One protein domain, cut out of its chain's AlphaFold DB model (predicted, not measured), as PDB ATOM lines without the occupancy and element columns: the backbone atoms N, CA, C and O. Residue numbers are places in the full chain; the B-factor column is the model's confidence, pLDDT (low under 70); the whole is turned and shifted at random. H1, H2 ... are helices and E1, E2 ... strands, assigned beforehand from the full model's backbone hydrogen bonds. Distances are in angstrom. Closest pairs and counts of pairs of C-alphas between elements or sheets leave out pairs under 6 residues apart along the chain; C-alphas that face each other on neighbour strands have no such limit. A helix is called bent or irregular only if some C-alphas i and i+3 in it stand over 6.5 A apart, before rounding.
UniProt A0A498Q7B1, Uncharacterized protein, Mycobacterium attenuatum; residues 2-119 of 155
ATOM      1  N   ILE A   2     -23.796  41.811  -8.577       77.38
ATOM      2  CA  ILE A   2     -22.717  42.843  -8.639       77.38
ATOM      3  C   ILE A   2     -21.975  42.829  -9.985       77.38
ATOM      4  O   ILE A   2     -21.891  43.861 -10.634       77.38
ATOM      5  N   ALA A   3     -21.542  41.660 -10.464       80.62
ATOM      6  CA  ALA A   3     -20.886  41.532 -11.772       80.62
ATOM      7  C   ALA A   3     -21.781  41.920 -12.973       80.62
ATOM      8  O   ALA A   3     -21.287  42.118 -14.076       80.62
ATOM      9  N   GLU A   4     -23.094  42.007 -12.766       87.62
ATOM     10  CA  GLU A   4     -24.078  42.350 -13.797       87.62
ATOM     11  C   GLU A   4     -24.335  43.859 -13.846       87.62
ATOM     12  O   GLU A   4     -24.335  44.451 -14.922       87.62
ATOM     13  N   TYR A   5     -24.489  44.496 -12.682       89.44
ATOM     14  CA  TYR A   5     -24.743  45.936 -12.575       89.44
ATOM     15  C   TYR A   5     -23.483  46.790 -12.482       89.44
ATOM     16  O   TYR A   5     -23.539  47.989 -12.744       89.44
ATOM     17  N   SER A   6     -22.358  46.182 -12.122       89.38
ATOM     18  CA  SER A   6     -21.053  46.822 -12.024       89.38
ATOM     19  C   SER A   6     -19.976  45.918 -12.643       89.38
ATOM     20  O   SER A   6     -19.113  45.383 -11.949       89.38
ATOM     21  N   PRO A   7     -20.029  45.684 -13.970       90.94
ATOM     22  CA  PRO A   7     -19.108  44.772 -14.654       90.94
ATOM     23  C   PRO A   7     -17.650  45.248 -14.621       90.94
ATOM     24  O   PRO A   7     -16.737  44.464 -14.873       90.94
ATOM     25  N   GLN A   8     -17.415  46.530 -14.321       90.50
ATOM     26  CA  GLN A   8     -16.076  47.074 -14.134       90.50
ATOM     27  C   GLN A   8     -15.445  46.673 -12.793       90.50
ATOM     28  O   GLN A   8     -14.218  46.677 -12.695       90.50
ATOM     29  N   THR A   9     -16.256  46.343 -11.779       91.25
ATOM     30  CA  THR A   9     -15.779  45.979 -10.442       91.25
ATOM     31  C   THR A   9     -15.076  44.632 -10.489       91.25
ATOM     32  O   THR A   9     -15.672  43.595 -10.787       91.25
ATOM     33  N   LYS A  10     -13.789  44.636 -10.151       91.50
ATOM     34  CA  LYS A  10     -12.971  43.435 -10.013       91.50
ATOM     35  C   LYS A  10     -12.843  43.080  -8.545       91.50
ATOM     36  O   LYS A  10     -12.534  43.939  -7.725       91.50
ATOM     37  N   PHE A  11     -13.057  41.809  -8.235       91.31
ATOM     38  CA  PHE A  11     -12.955  41.312  -6.873       91.31
ATOM     39  C   PHE A  11     -11.559  40.771  -6.576       91.31
ATOM     40  O   PHE A  11     -10.993  40.005  -7.357       91.31
ATOM     41  N   SER A  12     -11.040  41.140  -5.413       91.75
ATOM     42  CA  SER A  12      -9.894  40.517  -4.755       91.75
ATOM     43  C   SER A  12     -10.308  40.044  -3.361       91.75
ATOM     44  O   SER A  12     -11.393  40.389  -2.884       91.75
ATOM     45  N   SER A  13      -9.482  39.232  -2.706       90.56
ATOM     46  CA  SER A  13      -9.730  38.811  -1.330       90.56
ATOM     47  C   SER A  13      -8.468  38.865  -0.484       90.56
ATOM     48  O   SER A  13      -7.360  38.622  -0.964       90.56
ATOM     49  N   THR A  14      -8.657  39.160   0.798       87.50
ATOM     50  CA  THR A  14      -7.625  39.035   1.825       87.50
ATOM     51  C   THR A  14      -8.000  37.886   2.734       87.50
ATOM     52  O   THR A  14      -9.071  37.904   3.352       87.50
ATOM     53  N   SER A  15      -7.099  36.907   2.829       82.31
ATOM     54  CA  SER A  15      -7.329  35.768   3.701       82.31
ATOM     55  C   SER A  15      -7.326  36.197   5.160       82.31
ATOM     56  O   SER A  15      -6.424  36.901   5.619       82.31
ATOM     57  N   VAL A  16      -8.352  35.772   5.887       76.69
ATOM     58  CA  VAL A  16      -8.438  35.962   7.334       76.69
ATOM     59  C   VAL A  16      -8.236  34.609   7.983       76.69
ATOM     60  O   VAL A  16      -8.749  33.607   7.504       76.69
ATOM     61  N   SER A  17      -7.501  34.555   9.093       70.12
ATOM     62  CA  SER A  17      -7.458  33.328   9.885       70.12
ATOM     63  C   SER A  17      -8.857  33.031  10.426       70.12
ATOM     64  O   SER A  17      -9.361  33.764  11.282       70.12
ATOM     65  N   HIS A  18      -9.485  31.970   9.925       65.50
ATOM     66  CA  HIS A  18     -10.757  31.476  10.441       65.50
ATOM     67  C   HIS A  18     -10.481  30.418  11.505       65.50
ATOM     68  O   HIS A  18     -10.106  29.292  11.160       65.50
ATOM     69  N   PRO A  19     -10.653  30.724  12.803       62.09
ATOM     70  CA  PRO A  19     -10.682  29.671  13.803       62.09
ATOM     71  C   PRO A  19     -11.833  28.718  13.460       62.09
ATOM     72  O   PRO A  19     -13.004  29.053  13.584       62.09
ATOM     73  N   THR A  20     -11.491  27.519  12.995       57.12
ATOM     74  CA  THR A  20     -12.458  26.472  12.618       57.12
ATOM     75  C   THR A  20     -13.132  25.832  13.832       57.12
ATOM     76  O   THR A  20     -14.170  25.181  13.701       57.12
ATOM     77  N   ASN A  21     -12.550  26.035  15.018       57.84
ATOM     78  CA  ASN A  21     -13.042  25.560  16.301       57.84
ATOM     79  C   ASN A  21     -13.147  26.737  17.268       57.84
ATOM     80  O   ASN A  21     -12.205  27.520  17.389       57.84
ATOM     81  N   GLY A  22     -14.259  26.807  17.991       63.75
ATOM     82  CA  GLY A  22     -14.499  27.870  18.954       63.75
ATOM     83  C   GLY A  22     -15.275  29.039  18.372       63.75
ATOM     84  O   GLY A  22     -14.884  29.640  17.377       63.75
ATOM     85  N   CYS A  23     -16.365  29.396  19.033       67.94
ATOM     86  CA  CYS A  23     -17.014  30.679  18.848       67.94
ATOM     87  C   CYS A  23     -16.148  31.779  19.470       67.94
ATOM     88  O   CYS A  23     -15.512  31.549  20.498       67.94
ATOM     89  N   ASN A  24     -16.105  32.954  18.833       60.56
ATOM     90  CA  ASN A  24     -15.326  34.089  19.337       60.56
ATOM     91  C   ASN A  24     -15.849  34.576  20.694       60.56
ATOM     92  O   ASN A  24     -15.029  34.895  21.544       60.56
ATOM     93  N   ASP A  25     -17.173  34.525  20.881       58.31
ATOM     94  CA  ASP A  25     -17.902  34.869  22.101       58.31
ATOM     95  C   ASP A  25     -19.159  33.988  22.227       58.31
ATOM     96  O   ASP A  25     -19.666  33.502  21.207       58.31
ATOM     97  N   PRO A  26     -19.719  33.774  23.436       51.56
ATOM     98  CA  PRO A  26     -19.190  34.091  24.775       51.56
ATOM     99  C   PRO A  26     -18.261  33.019  25.367       51.56
ATOM    100  O   PRO A  26     -17.966  33.029  26.561       51.56
ATOM    101  N   PHE A  27     -17.893  32.013  24.581       59.94
ATOM    102  CA  PHE A  27     -17.166  30.855  25.081       59.94
ATOM    103  C   PHE A  27     -15.659  31.049  24.931       59.94
ATOM    104  O   PHE A  27     -15.191  31.729  24.022       59.94
ATOM    105  N   VAL A  28     -14.877  30.366  25.772       56.72
ATOM    106  CA  VAL A  28     -13.476  30.087  25.427       56.72
ATOM    107  C   VAL A  28     -13.465  29.449  24.037       56.72
ATOM    108  O   VAL A  28     -14.274  28.554  23.790       56.72
ATOM    109  N   ARG A  29     -12.602  29.948  23.138       63.78
ATOM    110  CA  ARG A  29     -12.466  29.625  21.695       63.78
ATOM    111  C   ARG A  29     -12.107  28.152  21.402       63.78
ATOM    112  O   ARG A  29     -11.181  27.838  20.667       63.78
ATOM    113  N   THR A  30     -12.831  27.235  22.015       62.34
ATOM    114  CA  THR A  30     -12.717  25.779  21.973       62.34
ATOM    115  C   THR A  30     -14.089  25.128  21.770       62.34
ATOM    116  O   THR A  30     -14.167  23.923  21.542       62.34
ATOM    117  N   ILE A  31     -15.175  25.912  21.837       62.06
ATOM    118  CA  ILE A  31     -16.562  25.440  21.823       62.06
ATOM    119  C   ILE A  31     -17.329  26.006  20.643       62.06
ATOM    120  O   ILE A  31     -17.346  27.212  20.422       62.06
ATOM    121  N   GLY A  32     -18.053  25.126  19.958       65.94
ATOM    122  CA  GLY A  32     -18.834  25.483  18.786       65.94
ATOM    123  C   GLY A  32     -17.974  25.624  17.536       65.94
ATOM    124  O   GLY A  32     -16.761  25.401  17.546       65.94
ATOM    125  N   ARG A  33     -18.643  25.925  16.433       71.31
ATOM    126  CA  ARG A  33     -18.034  26.159  15.129       71.31
ATOM    127  C   ARG A  33     -18.538  27.478  14.597       71.31
ATOM    128  O   ARG A  33     -19.737  27.739  14.633       71.31
ATOM    129  N   HIS A  34     -17.620  28.264  14.080       73.12
ATOM    130  CA  HIS A  34     -17.922  29.471  13.349       73.12
ATOM    131  C   HIS A  34     -17.189  29.364  12.010       73.12
ATOM    132  O   HIS A  34     -16.014  29.001  11.964       73.12
ATOM    133  N   VAL A  35     -17.912  29.597  10.915       77.88
ATOM    134  CA  VAL A  35     -17.332  29.693   9.580       77.88
ATOM    135  C   VAL A  35     -17.483  31.132   9.114       77.88
ATOM    136  O   VAL A  35     -18.594  31.616   8.911       77.88
ATOM    137  N   GLY A  36     -16.348  31.800   8.949       79.31
ATOM    138  CA  GLY A  36     -16.272  33.097   8.298       79.31
ATOM    139  C   GLY A  36     -15.761  32.942   6.874       79.31
ATOM    140  O   GLY A  36     -15.064  31.979   6.551       79.31
ATOM    141  N   SER A  37     -16.092  33.902   6.025       85.56
ATOM    142  CA  SER A  37     -15.438  34.064   4.734       85.56
ATOM    143  C   SER A  37     -14.169  34.895   4.858       85.56
ATOM    144  O   SER A  37     -13.953  35.593   5.853       85.56
ATOM    145  N   ASP A  38     -13.337  34.876   3.822       88.56
ATOM    146  CA  ASP A  38     -12.350  35.937   3.622       88.56
ATOM    147  C   ASP A  38     -13.042  37.307   3.512       88.56
ATOM    148  O   ASP A  38     -14.259  37.398   3.305       88.56
ATOM    149  N   HIS A  39     -12.260  38.381   3.625       89.19
ATOM    150  CA  HIS A  39     -12.741  39.700   3.227       89.19
ATOM    151  C   HIS A  39     -12.546  39.865   1.728       89.19
ATOM    152  O   HIS A  39     -11.427  39.737   1.233       89.19
ATOM    153  N   PHE A  40     -13.631  40.153   1.019       92.25
ATOM    154  CA  PHE A  40     -13.626  40.429  -0.409       92.25
ATOM    155  C   PHE A  40     -13.713  41.933  -0.649       92.25
ATOM    156  O   PHE A  40     -14.511  42.620  -0.010       92.25
ATOM    157  N   PHE A  41     -12.927  42.415  -1.607       93.31
ATOM    158  CA  PHE A  41     -12.858  43.820  -1.991       93.31
ATOM    159  C   PHE A  41     -13.159  43.970  -3.477       93.31
ATOM    160  O   PHE A  41     -12.571  43.258  -4.290       93.31
ATOM    161  N   GLY A  42     -14.071  44.874  -3.829       92.62
ATOM    162  CA  GLY A  42     -14.447  45.188  -5.203       92.62
ATOM    163  C   GLY A  42     -13.945  46.566  -5.626       92.62
ATOM    164  O   GLY A  42     -14.358  47.564  -5.034       92.62
ATOM    165  N   GLU A  43     -13.117  46.624  -6.675       92.50
ATOM    166  CA  GLU A  43     -12.566  47.875  -7.218       92.50
ATOM    167  C   GLU A  43     -12.719  47.995  -8.752       92.50
ATOM    168  O   GLU A  43     -12.436  47.032  -9.473       92.50
ATOM    169  N   PRO A  44     -13.133  49.168  -9.278       93.06
ATOM    170  CA  PRO A  44     -13.694  50.285  -8.515       93.06
ATOM    171  C   PRO A  44     -15.038  49.885  -7.887       93.06
ATOM    172  O   PRO A  44     -15.707  48.966  -8.375       93.06
ATOM    173  N   ALA A  45     -15.427  50.556  -6.804       93.75
ATOM    174  CA  ALA A  45     -16.733  50.343  -6.195       93.75
ATOM    175  C   ALA A  45     -17.868  50.709  -7.182       93.75
ATOM    176  O   ALA A  45     -17.694  51.602  -8.023       93.75
ATOM    177  N   PRO A  46     -19.029  50.033  -7.116       94.56
ATOM    178  CA  PRO A  46     -20.228  50.458  -7.828       94.56
ATOM    179  C   PRO A  46     -20.572  51.933  -7.583       94.56
ATOM    180  O   PRO A  46     -20.518  52.409  -6.448       94.56
ATOM    181  N   THR A  47     -21.000  52.647  -8.632       94.00
ATOM    182  CA  THR A  47     -21.532  54.017  -8.472       94.00
ATOM    183  C   THR A  47     -22.796  54.005  -7.602       94.00
ATOM    184  O   THR A  47     -23.439  52.957  -7.498       94.00
ATOM    185  N   PRO A  48     -23.227  55.138  -7.019       93.44
ATOM    186  CA  PRO A  48     -24.455  55.188  -6.218       93.44
ATOM    187  C   PRO A  48     -25.695  54.629  -6.938       93.44
ATOM    188  O   PRO A  48     -26.502  53.920  -6.338       93.44
ATOM    189  N   GLU A  49     -25.832  54.871  -8.244       93.81
ATOM    190  CA  GLU A  49     -26.949  54.364  -9.050       93.81
ATOM    191  C   GLU A  49     -26.847  52.856  -9.297       93.81
ATOM    192  O   GLU A  49     -27.858  52.151  -9.246       93.81
ATOM    193  N   GLN A  50     -25.638  52.348  -9.564       95.19
ATOM    194  CA  GLN A  50     -25.393  50.907  -9.688       95.19
ATOM    195  C   GLN A  50     -25.655  50.206  -8.354       95.19
ATOM    196  O   GLN A  50     -26.309  49.165  -8.317       95.19
ATOM    197  N   TRP A  51     -25.197  50.811  -7.258       95.75
ATOM    198  CA  TRP A  51     -25.378  50.316  -5.905       95.75
ATOM    199  C   TRP A  51     -26.848  50.199  -5.531       95.75
ATOM    200  O   TRP A  51     -27.285  49.128  -5.117       95.75
ATOM    201  N   LEU A  52     -27.633  51.257  -5.762       95.81
ATOM    202  CA  LEU A  52     -29.069  51.244  -5.500       95.81
ATOM    203  C   LEU A  52     -29.766  50.085  -6.225       95.81
ATOM    204  O   LEU A  52     -30.606  49.414  -5.624       95.81
ATOM    205  N   ARG A  53     -29.406  49.806  -7.486       96.00
ATOM    206  CA  ARG A  53     -29.956  48.659  -8.231       96.00
ATOM    207  C   ARG A  53     -29.577  47.328  -7.586       96.00
ATOM    208  O   ARG A  53     -30.452  46.494  -7.378       96.00
ATOM    209  N   ILE A  54     -28.306  47.164  -7.217       95.38
ATOM    210  CA  ILE A  54     -27.795  45.953  -6.560       95.38
ATOM    211  C   ILE A  54     -28.557  45.676  -5.258       95.38
ATOM    212  O   ILE A  54     -29.101  44.586  -5.096       95.38
ATOM    213  N   VAL A  55     -28.643  46.650  -4.345       95.50
ATOM    214  CA  VAL A  55     -29.299  46.433  -3.042       95.50
ATOM    215  C   VAL A  55     -30.814  46.291  -3.167       95.50
ATOM    216  O   VAL A  55     -31.428  45.549  -2.406       95.50
ATOM    217  N   THR A  56     -31.428  46.927  -4.170       95.94
ATOM    218  CA  THR A  56     -32.857  46.739  -4.467       95.94
ATOM    219  C   THR A  56     -33.158  45.296  -4.874       95.94
ATOM    220  O   THR A  56     -34.166  44.740  -4.438       95.94
ATOM    221  N   GLU A  57     -32.287  44.664  -5.664       95.31
ATOM    222  CA  GLU A  57     -32.448  43.252  -6.030       95.31
ATOM    223  C   GLU A  57     -32.098  42.278  -4.905       95.31
ATOM    224  O   GLU A  57     -32.727  41.226  -4.781       95.31
ATOM    225  N   LEU A  58     -31.126  42.625  -4.060       94.00
ATOM    226  CA  LEU A  58     -30.754  41.799  -2.913       94.00
ATOM    227  C   LEU A  58     -31.814  41.817  -1.806       94.00
ATOM    228  O   LEU A  58     -32.024  40.796  -1.150       94.00
ATOM    229  N   ALA A  59     -32.521  42.932  -1.618       93.94
ATOM    230  CA  ALA A  59     -33.521  43.096  -0.563       93.94
ATOM    231  C   ALA A  59     -34.555  41.947  -0.474       93.94
ATOM    232  O   ALA A  59     -34.726  41.389   0.618       93.94
ATOM    233  N   PRO A  60     -35.242  41.523  -1.560       95.38
ATOM    234  CA  PRO A  60     -36.162  40.387  -1.490       95.38
ATOM    235  C   PRO A  60     -35.459  39.053  -1.198       95.38
ATOM    236  O   PRO A  60     -36.045  38.211  -0.517       95.38
ATOM    237  N   VAL A  61     -34.213  38.863  -1.653       94.94
ATOM    238  CA  VAL A  61     -33.420  37.651  -1.380       94.94
ATOM    239  C   VAL A  61     -33.090  37.555   0.109       94.94
ATOM    240  O   VAL A  61     -33.336  36.520   0.730       94.94
ATOM    241  N   PHE A  62     -32.610  38.647   0.707       94.56
ATOM    242  CA  PHE A  62     -32.334  38.717   2.142       94.56
ATOM    243  C   PHE A  62     -33.593  38.485   2.972       94.56
ATOM    244  O   PHE A  62     -33.589  37.641   3.872       94.56
ATOM    245  N   LYS A  63     -34.698  39.148   2.618       93.69
ATOM    246  CA  LYS A  63     -35.981  38.968   3.304       93.69
ATOM    247  C   LYS A  63     -36.472  37.519   3.244       93.69
ATOM    248  O   LYS A  63     -36.896  36.982   4.264       93.69
ATOM    249  N   ALA A  64     -36.399  36.872   2.080       95.69
ATOM    250  CA  ALA A  64     -36.807  35.474   1.917       95.69
ATOM    251  C   ALA A  64     -35.925  34.502   2.722       95.69
ATOM    252  O   ALA A  64     -36.416  33.488   3.212       95.69
ATOM    253  N   ALA A  65     -34.642  34.827   2.896       91.94
ATOM    254  CA  ALA A  65     -33.692  34.050   3.691       91.94
ATOM    255  C   ALA A  65     -33.734  34.355   5.207       91.94
ATOM    256  O   ALA A  65     -32.937  33.793   5.967       91.94
ATOM    257  N   GLY A  66     -34.658  35.217   5.652       90.69
ATOM    258  CA  GLY A  66     -34.865  35.568   7.062       90.69
ATOM    259  C   GLY A  66     -33.880  36.600   7.615       90.69
ATOM    260  O   GLY A  66     -33.768  36.740   8.831       90.69
ATOM    261  N   PHE A  67     -33.151  37.307   6.754       91.81
ATOM    262  CA  PHE A  67     -32.284  38.399   7.178       91.81
ATOM    263  C   PHE A  67     -33.077  39.680   7.442       91.81
ATOM    264  O   PHE A  67     -34.123  39.935   6.840       91.81
ATOM    265  N   ARG A  68     -32.521  40.512   8.321       91.94
ATOM    266  CA  ARG A  68     -32.952  41.886   8.576       91.94
ATOM    267  C   ARG A  68     -31.755  42.843   8.499       91.94
ATOM    268  O   ARG A  68     -30.622  42.392   8.703       91.94
ATOM    269  N   PRO A  69     -31.992  44.150   8.289       92.81
ATOM    270  CA  PRO A  69     -30.919  45.135   8.240       92.81
ATOM    271  C   PRO A  69     -30.074  45.145   9.519       92.81
ATOM    272  O   PRO A  69     -30.603  45.148  10.629       92.81
ATOM    273  N   ASN A  70     -28.757  45.190   9.337       92.38
ATOM    274  CA  ASN A  70     -27.738  45.406  10.364       92.38
ATOM    275  C   ASN A  70     -26.816  46.558   9.945       92.38
ATOM    276  O   ASN A  70     -25.589  46.447   9.951       92.38
ATOM    277  N   ASN A  71     -27.430  47.634   9.463       92.62
ATOM    278  CA  ASN A  71     -26.745  48.713   8.766       92.62
ATOM    279  C   ASN A  71     -26.639  50.009   9.583       92.62
ATOM    280  O   ASN A  71     -26.067  50.977   9.097       92.62
ATOM    281  N   ALA A  72     -27.135  50.019  10.819       88.94
ATOM    282  CA  ALA A  72     -27.098  51.161  11.727       88.94
ATOM    283  C   ALA A  72     -26.484  50.773  13.081       88.94
ATOM    284  O   ALA A  72     -26.282  49.589  13.370       88.94
ATOM    285  N   ALA A  73     -26.169  51.772  13.908       85.81
ATOM    286  CA  ALA A  73     -25.698  51.528  15.265       85.81
ATOM    287  C   ALA A  73     -26.823  50.944  16.149       85.81
ATOM    288  O   ALA A  73     -28.006  51.156  15.870       85.81
ATOM    289  N   PRO A  74     -26.489  50.204  17.224       78.25
ATOM    290  CA  PRO A  74     -27.492  49.667  18.136       78.25
ATOM    291  C   PRO A  74     -28.393  50.764  18.716       78.25
ATOM    292  O   PRO A  74     -27.909  51.709  19.330       78.25
ATOM    293  N   GLY A  75     -29.708  50.608  18.550       79.38
ATOM    294  CA  GLY A  75     -30.712  51.566  19.024       79.38
ATOM    295  C   GLY A  75     -31.159  52.593  17.979       79.38
ATOM    296  O   GLY A  75     -32.212  53.202  18.169       79.38
ATOM    297  N   ASP A  76     -30.437  52.725  16.866       85.94
ATOM    298  CA  ASP A  76     -30.829  53.597  15.758       85.94
ATOM    299  C   ASP A  76     -31.774  52.891  14.777       85.94
ATOM    300  O   ASP A  76     -31.836  51.661  14.678       85.94
ATOM    301  N   ALA A  77     -32.522  53.692  14.015       90.06
ATOM    302  CA  ALA A  77     -33.323  53.178  12.913       90.06
ATOM    303  C   ALA A  77     -32.420  52.647  11.779       90.06
ATOM    304  O   ALA A  77     -31.353  53.217  11.535       90.06
ATOM    305  N   PRO A  78     -32.849  51.607  11.039       92.19
ATOM    306  CA  PRO A  78     -32.121  51.127   9.868       92.19
ATOM    307  C   PRO A  78     -31.867  52.235   8.842       92.19
ATOM    308  O   PRO A  78     -32.731  53.084   8.604       92.19
ATOM    309  N   LEU A  79     -30.703  52.190   8.191       92.94
ATOM    310  CA  LEU A  79     -30.380  53.132   7.122       92.94
ATOM    311  C   LEU A  79     -31.310  52.931   5.913       92.94
ATOM    312  O   LEU A  79     -31.723  51.797   5.637       92.94
ATOM    313  N   PRO A  80     -31.631  54.006   5.168       93.25
ATOM    314  CA  PRO A  80     -32.486  53.914   3.991       93.25
ATOM    315  C   PRO A  80     -31.842  53.061   2.891       93.25
ATOM    316  O   PRO A  80     -30.617  53.014   2.756       93.25
ATOM    317  N   LEU A  81     -32.680  52.422   2.070       90.38
ATOM    318  CA  LEU A  81     -32.238  51.644   0.909       90.38
ATOM    319  C   LEU A  81     -31.358  52.497  -0.021       90.38
ATOM    320  O   LEU A  81     -31.693  53.643  -0.318       90.38
ATOM    321  N   GLY A  82     -30.244  51.928  -0.483       90.88
ATOM    322  CA  GLY A  82     -29.245  52.635  -1.295       90.88
ATOM    323  C   GLY A  82     -28.163  53.354  -0.486       90.88
ATOM    324  O   GLY A  82     -27.209  53.853  -1.077       90.88
ATOM    325  N   SER A  83     -28.257  53.368   0.848       94.12
ATOM    326  CA  SER A  83     -27.122  53.739   1.702       94.12
ATOM    327  C   SER A  83     -25.928  52.827   1.434       94.12
ATOM    328  O   SER A  83     -26.105  51.654   1.108       94.12
ATOM    329  N   ALA A  84     -24.709  53.344   1.602       94.56
ATOM    330  CA  ALA A  84     -23.488  52.580   1.342       94.56
ATOM    331  C   ALA A  84     -23.421  51.281   2.166       94.56
ATOM    332  O   ALA A  84     -23.031  50.240   1.651       94.56
ATOM    333  N   ASN A  85     -23.847  51.317   3.430       95.31
ATOM    334  CA  ASN A  85     -23.937  50.127   4.267       95.31
ATOM    335  C   ASN A  85     -25.287  49.418   4.069       95.31
ATOM    336  O   ASN A  85     -26.330  49.949   4.452       95.31
ATOM    337  N   ASP A  86     -25.241  48.198   3.538       96.00
ATOM    338  CA  ASP A  86     -26.382  47.285   3.398       96.00
ATOM    339  C   ASP A  86     -26.121  45.954   4.125       96.00
ATOM    340  O   ASP A  86     -26.558  44.883   3.707       96.00
ATOM    341  N   SER A  87     -25.365  46.002   5.225       95.88
ATOM    342  CA  SER A  87     -25.080  44.822   6.044       95.88
ATOM    343  C   SER A  87     -26.362  44.222   6.632       95.88
ATOM    344  O   SER A  87     -27.293  44.945   6.991       95.88
ATOM    345  N   GLN A  88     -26.400  42.896   6.769       95.19
ATOM    346  CA  GLN A  88     -27.585  42.122   7.149       95.19
ATOM    347  C   GLN A  88     -27.276  41.124   8.262       95.19
ATOM    348  O   GLN A  88     -26.178  40.574   8.314       95.19
ATOM    349  N   ILE A  89     -28.257  40.823   9.111       89.56
ATOM    350  CA  ILE A  89     -28.135  39.833  10.189       89.56
ATOM    351  C   ILE A  89     -29.384  38.951  10.295       89.56
ATOM    352  O   ILE A  89     -30.497  39.384   9.992       89.56
ATOM    353  N   ARG A  90     -29.205  37.704  10.730       83.81
ATOM    354  CA  ARG A  90     -30.279  36.738  10.992       83.81
ATOM    355  C   ARG A  90     -30.275  36.285  12.453       83.81
ATOM    356  O   ARG A  90     -29.287  36.427  13.167       83.81
ATOM    357  N   ASP A  91     -31.393  35.726  12.900       76.19
ATOM    358  CA  ASP A  91     -31.617  35.252  14.275       76.19
ATOM    359  C   ASP A  91     -30.854  33.966  14.630       76.19
ATOM    360  O   ASP A  91     -31.077  33.362  15.666       76.19
ATOM    361  N   ASP A  92     -29.957  33.475  13.789       69.94
ATOM    362  CA  ASP A  92     -28.988  32.446  14.176       69.94
ATOM    363  C   ASP A  92     -27.581  33.025  14.367       69.94
ATOM    364  O   ASP A  92     -26.633  32.284  14.612       69.94
ATOM    365  N   GLY A  93     -27.453  34.353  14.297       75.12
ATOM    366  CA  GLY A  93     -26.182  35.058  14.380       75.12
ATOM    367  C   GLY A  93     -25.438  35.132  13.051       75.12
ATOM    368  O   GLY A  93     -24.364  35.725  13.023       75.12
ATOM    369  N   MET A  94     -25.992  34.587  11.958       84.06
ATOM    370  CA  MET A  94     -25.396  34.756  10.638       84.06
ATOM    371  C   MET A  94     -25.393  36.238  10.253       84.06
ATOM    372  O   MET A  94     -26.434  36.902  10.260       84.06
ATOM    373  N   LEU A  95     -24.216  36.743   9.903       89.62
ATOM    374  CA  LEU A  95     -23.955  38.132   9.558       89.62
ATOM    375  C   LEU A  95     -23.396  38.202   8.140       89.62
ATOM    376  O   LEU A  95     -22.477  37.473   7.775       89.62
ATOM    377  N   ILE A  96     -23.925  39.132   7.359       94.19
ATOM    378  CA  ILE A  96     -23.356  39.553   6.085       94.19
ATOM    379  C   ILE A  96     -22.913  40.998   6.262       94.19
ATOM    380  O   ILE A  96     -23.738  41.883   6.492       94.19
ATOM    381  N   ARG A  97     -21.609  41.241   6.161       94.81
ATOM    382  CA  ARG A  97     -21.059  42.589   6.039       94.81
ATOM    383  C   ARG A  97     -21.031  42.925   4.562       94.81
ATOM    384  O   ARG A  97     -20.397  42.221   3.784       94.81
ATOM    385  N   LEU A  98     -21.751  43.969   4.186       95.62
ATOM    386  CA  LEU A  98     -21.865  44.399   2.804       95.62
ATOM    387  C   LEU A  98     -21.904  45.923   2.787       95.62
ATOM    388  O   LEU A  98     -22.892  46.540   3.185       95.62
ATOM    389  N   VAL A  99     -20.790  46.524   2.381       96.00
ATOM    390  CA  VAL A  99     -20.593  47.973   2.422       96.00
ATOM    391  C   VAL A  99     -20.031  48.411   1.085       96.00
ATOM    392  O   VAL A  99     -18.950  47.977   0.695       96.00
ATOM    393  N   ASN A 100     -20.762  49.256   0.370       96.00
ATOM    394  CA  ASN A 100     -20.234  49.896  -0.818       96.00
ATOM    395  C   ASN A 100     -19.174  50.927  -0.443       96.00
ATOM    396  O   ASN A 100     -19.301  51.621   0.568       96.00
ATOM    397  N   GLY A 101     -18.156  51.023  -1.284       89.06
ATOM    398  CA  GLY A 101     -17.168  52.081  -1.201       89.06
ATOM    399  C   GLY A 101     -17.579  53.316  -2.002       89.06
ATOM    400  O   GLY A 101     -18.600  53.331  -2.695       89.06
ATOM    401  N   ASP A 102     -16.766  54.354  -1.891       81.88
ATOM    402  CA  ASP A 102     -16.803  55.570  -2.698       81.88
ATOM    403  C   ASP A 102     -15.619  55.611  -3.686       81.88
ATOM    404  O   ASP A 102     -14.965  54.603  -3.940       81.88
ATOM    405  N   GLU A 103     -15.323  56.776  -4.270       68.88
ATOM    406  CA  GLU A 103     -14.221  56.941  -5.234       68.88
ATOM    407  C   GLU A 103     -12.831  56.607  -4.643       68.88
ATOM    408  O   GLU A 103     -11.865  56.413  -5.384       68.88
ATOM    409  N   HIS A 104     -12.713  56.509  -3.314       77.31
ATOM    410  CA  HIS A 104     -11.456  56.253  -2.607       77.31
ATOM    411  C   HIS A 104     -11.479  54.989  -1.744       77.31
ATOM    412  O   HIS A 104     -10.494  54.703  -1.059       77.31
ATOM    413  N   SER A 105     -12.565  54.220  -1.772       88.50
ATOM    414  CA  SER A 105     -12.697  52.998  -0.987       88.50
ATOM    415  C   SER A 105     -13.326  51.867  -1.803       88.50
ATOM    416  O   SER A 105     -14.214  52.102  -2.619       88.50
ATOM    417  N   PRO A 106     -12.870  50.619  -1.625       93.69
ATOM    418  CA  PRO A 106     -13.468  49.482  -2.304       93.69
ATOM    419  C   PRO A 106     -14.848  49.165  -1.729       93.69
ATOM    420  O   PRO A 106     -15.125  49.398  -0.549       93.69
ATOM    421  N   LEU A 107     -15.681  48.502  -2.531       95.00
ATOM    422  CA  LEU A 107     -16.775  47.713  -1.974       95.00
ATOM    423  C   LEU A 107     -16.181  46.610  -1.094       95.00
ATOM    424  O   LEU A 107     -15.246  45.933  -1.508       95.00
ATOM    425  N   SER A 108     -16.738  46.400   0.093       94.56
ATOM    426  CA  SER A 108     -16.315  45.372   1.039       94.56
ATOM    427  C   SER A 108     -17.443  44.385   1.305       94.56
ATOM    428  O   SER A 108     -18.590  44.771   1.560       94.56
ATOM    429  N   TYR A 109     -17.105  43.100   1.254       93.50
ATOM    430  CA  TYR A 109     -18.023  42.005   1.525       93.50
ATOM    431  C   TYR A 109     -17.358  40.917   2.372       93.50
ATOM    432  O   TYR A 109     -16.247  40.474   2.083       93.50
ATOM    433  N   SER A 110     -18.065  40.446   3.392       92.50
ATOM    434  CA  SER A 110     -17.747  39.203   4.094       92.50
ATOM    435  C   SER A 110     -18.999  38.608   4.729       92.50
ATOM    436  O   SER A 110     -20.008  39.292   4.919       92.50
ATOM    437  N   TYR A 111     -18.953  37.322   5.063       90.00
ATOM    438  CA  TYR A 111     -19.992  36.682   5.860       90.00
ATOM    439  C   TYR A 111     -19.405  35.896   7.030       90.00
ATOM    440  O   TYR A 111     -18.253  35.465   7.007       90.00
ATOM    441  N   ASP A 112     -20.238  35.703   8.040       85.50
ATOM    442  CA  ASP A 112     -19.980  34.969   9.274       85.50
ATOM    443  C   ASP A 112     -21.244  34.147   9.546       85.50
ATOM    444  O   ASP A 112     -22.351  34.684   9.502       85.50
ATOM    445  N   THR A 113     -21.126  32.832   9.733       79.50
ATOM    446  CA  THR A 113     -22.297  31.958   9.943       79.50
ATOM    447  C   THR A 113     -22.916  32.083  11.336       79.50
ATOM    448  O   THR A 113     -23.911  31.424  11.624       79.50
ATOM    449  N   GLY A 114     -22.325  32.886  12.215       74.62
ATOM    450  CA  GLY A 114     -22.605  32.878  13.635       74.62
ATOM    451  C   GLY A 114     -21.994  31.665  14.338       74.62
ATOM    452  O   GLY A 114     -21.317  30.809  13.753       74.62
ATOM    453  N   CYS A 115     -22.245  31.594  15.644       73.94
ATOM    454  CA  CYS A 115     -21.782  30.512  16.505       73.94
ATOM    455  C   CYS A 115     -22.712  29.291  16.424       73.94
ATOM    456  O   CYS A 115     -23.830  29.303  16.942       73.94
ATOM    457  N   HIS A 116     -22.225  28.185  15.861       72.88
ATOM    458  CA  HIS A 116     -22.925  26.903  15.880       72.88
ATOM    459  C   HIS A 116     -22.453  26.029  17.041       72.88
ATOM    460  O   HIS A 116     -21.357  25.467  17.018       72.88
ATOM    461  N   LEU A 117     -23.306  25.852  18.047       67.88
ATOM    462  CA  LEU A 117     -23.022  24.957  19.169       67.88
ATOM    463  C   LEU A 117     -23.173  23.473  18.782       67.88
ATOM    464  O   LEU A 117     -24.019  23.138  17.941       67.88
ATOM    465  N   PRO A 118     -22.408  22.557  19.412       65.69
ATOM    466  CA  PRO A 118     -22.609  21.122  19.244       65.69
ATOM    467  C   PRO A 118     -24.050  20.716  19.572       65.69
ATOM    468  O   PRO A 118     -24.628  21.180  20.555       65.69
ATOM    469  N   ALA A 119     -24.624  19.802  18.782       63.44
ATOM    470  CA  ALA A 119     -26.021  19.388  18.937       63.44
ATOM    471  C   ALA A 119     -26.345  18.860  20.347       63.44
ATOM    472  O   ALA A 119     -27.419  19.148  20.867       63.44
TER     473      ALA A 119
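This is residues 2 to 119 of the 155 residues of an uncharacterized protein of Mycobacterium attenuatum (UniProt A0A498Q7B1). With little regular structure, the domain is a wall of four antiparallel strands, order E1, E2, E4, E3, with helix H2 and the long loop of residues 65 to 94 toward its E3 edge, and the long loop of residues 15 to 38 running out past the end of E1 and the start of E2. Named elements, H1 E1 E2 H2 E3 E4 along the chain, hold 42 of 118 printed residues, mixed in class. It is compact, radius of gyration of the C-alphas 15.4 A, spanning 44 by 31 by 24 A.

H1, residues 2 to 5, begins at C-alpha 2 (-22.717, 42.843, -8.639). E1 is 10 to 14, E2 39 to 43. H2, 48 to 64, 24.6 A long, is only just irregular: C-alphas 57 and 60 are 6.53 A apart. E3 is 95 to 99; E4, 107 to 112, ends at C-alpha 112 (-19.980, 34.969, 9.274).

Within hydrogen-bond range are N 12 and O 41 in hairpin E1 and E2, N 40 and O 109 between E2 and E4, and N 97 and O 110 in hairpin E3 and E4, each 2.8 A. E2, H2, E3 form a split strand-helix-strand unit, strands running the same way with E4 between, its crossover right-handed. H2 touches H1 with residues 50 to 54 alone, closest C-alphas Tyr 5 and Gln 50, 5.8 A. H2 has 11 of 13 O i to N i+4 pairs within range; H1 is too short for one.

The printed part has no cut. Links E1 to E2 and H2 to E3 are long. Residues 18 to 32, 92, 103 and 117 to 119 have pLDDT under 70.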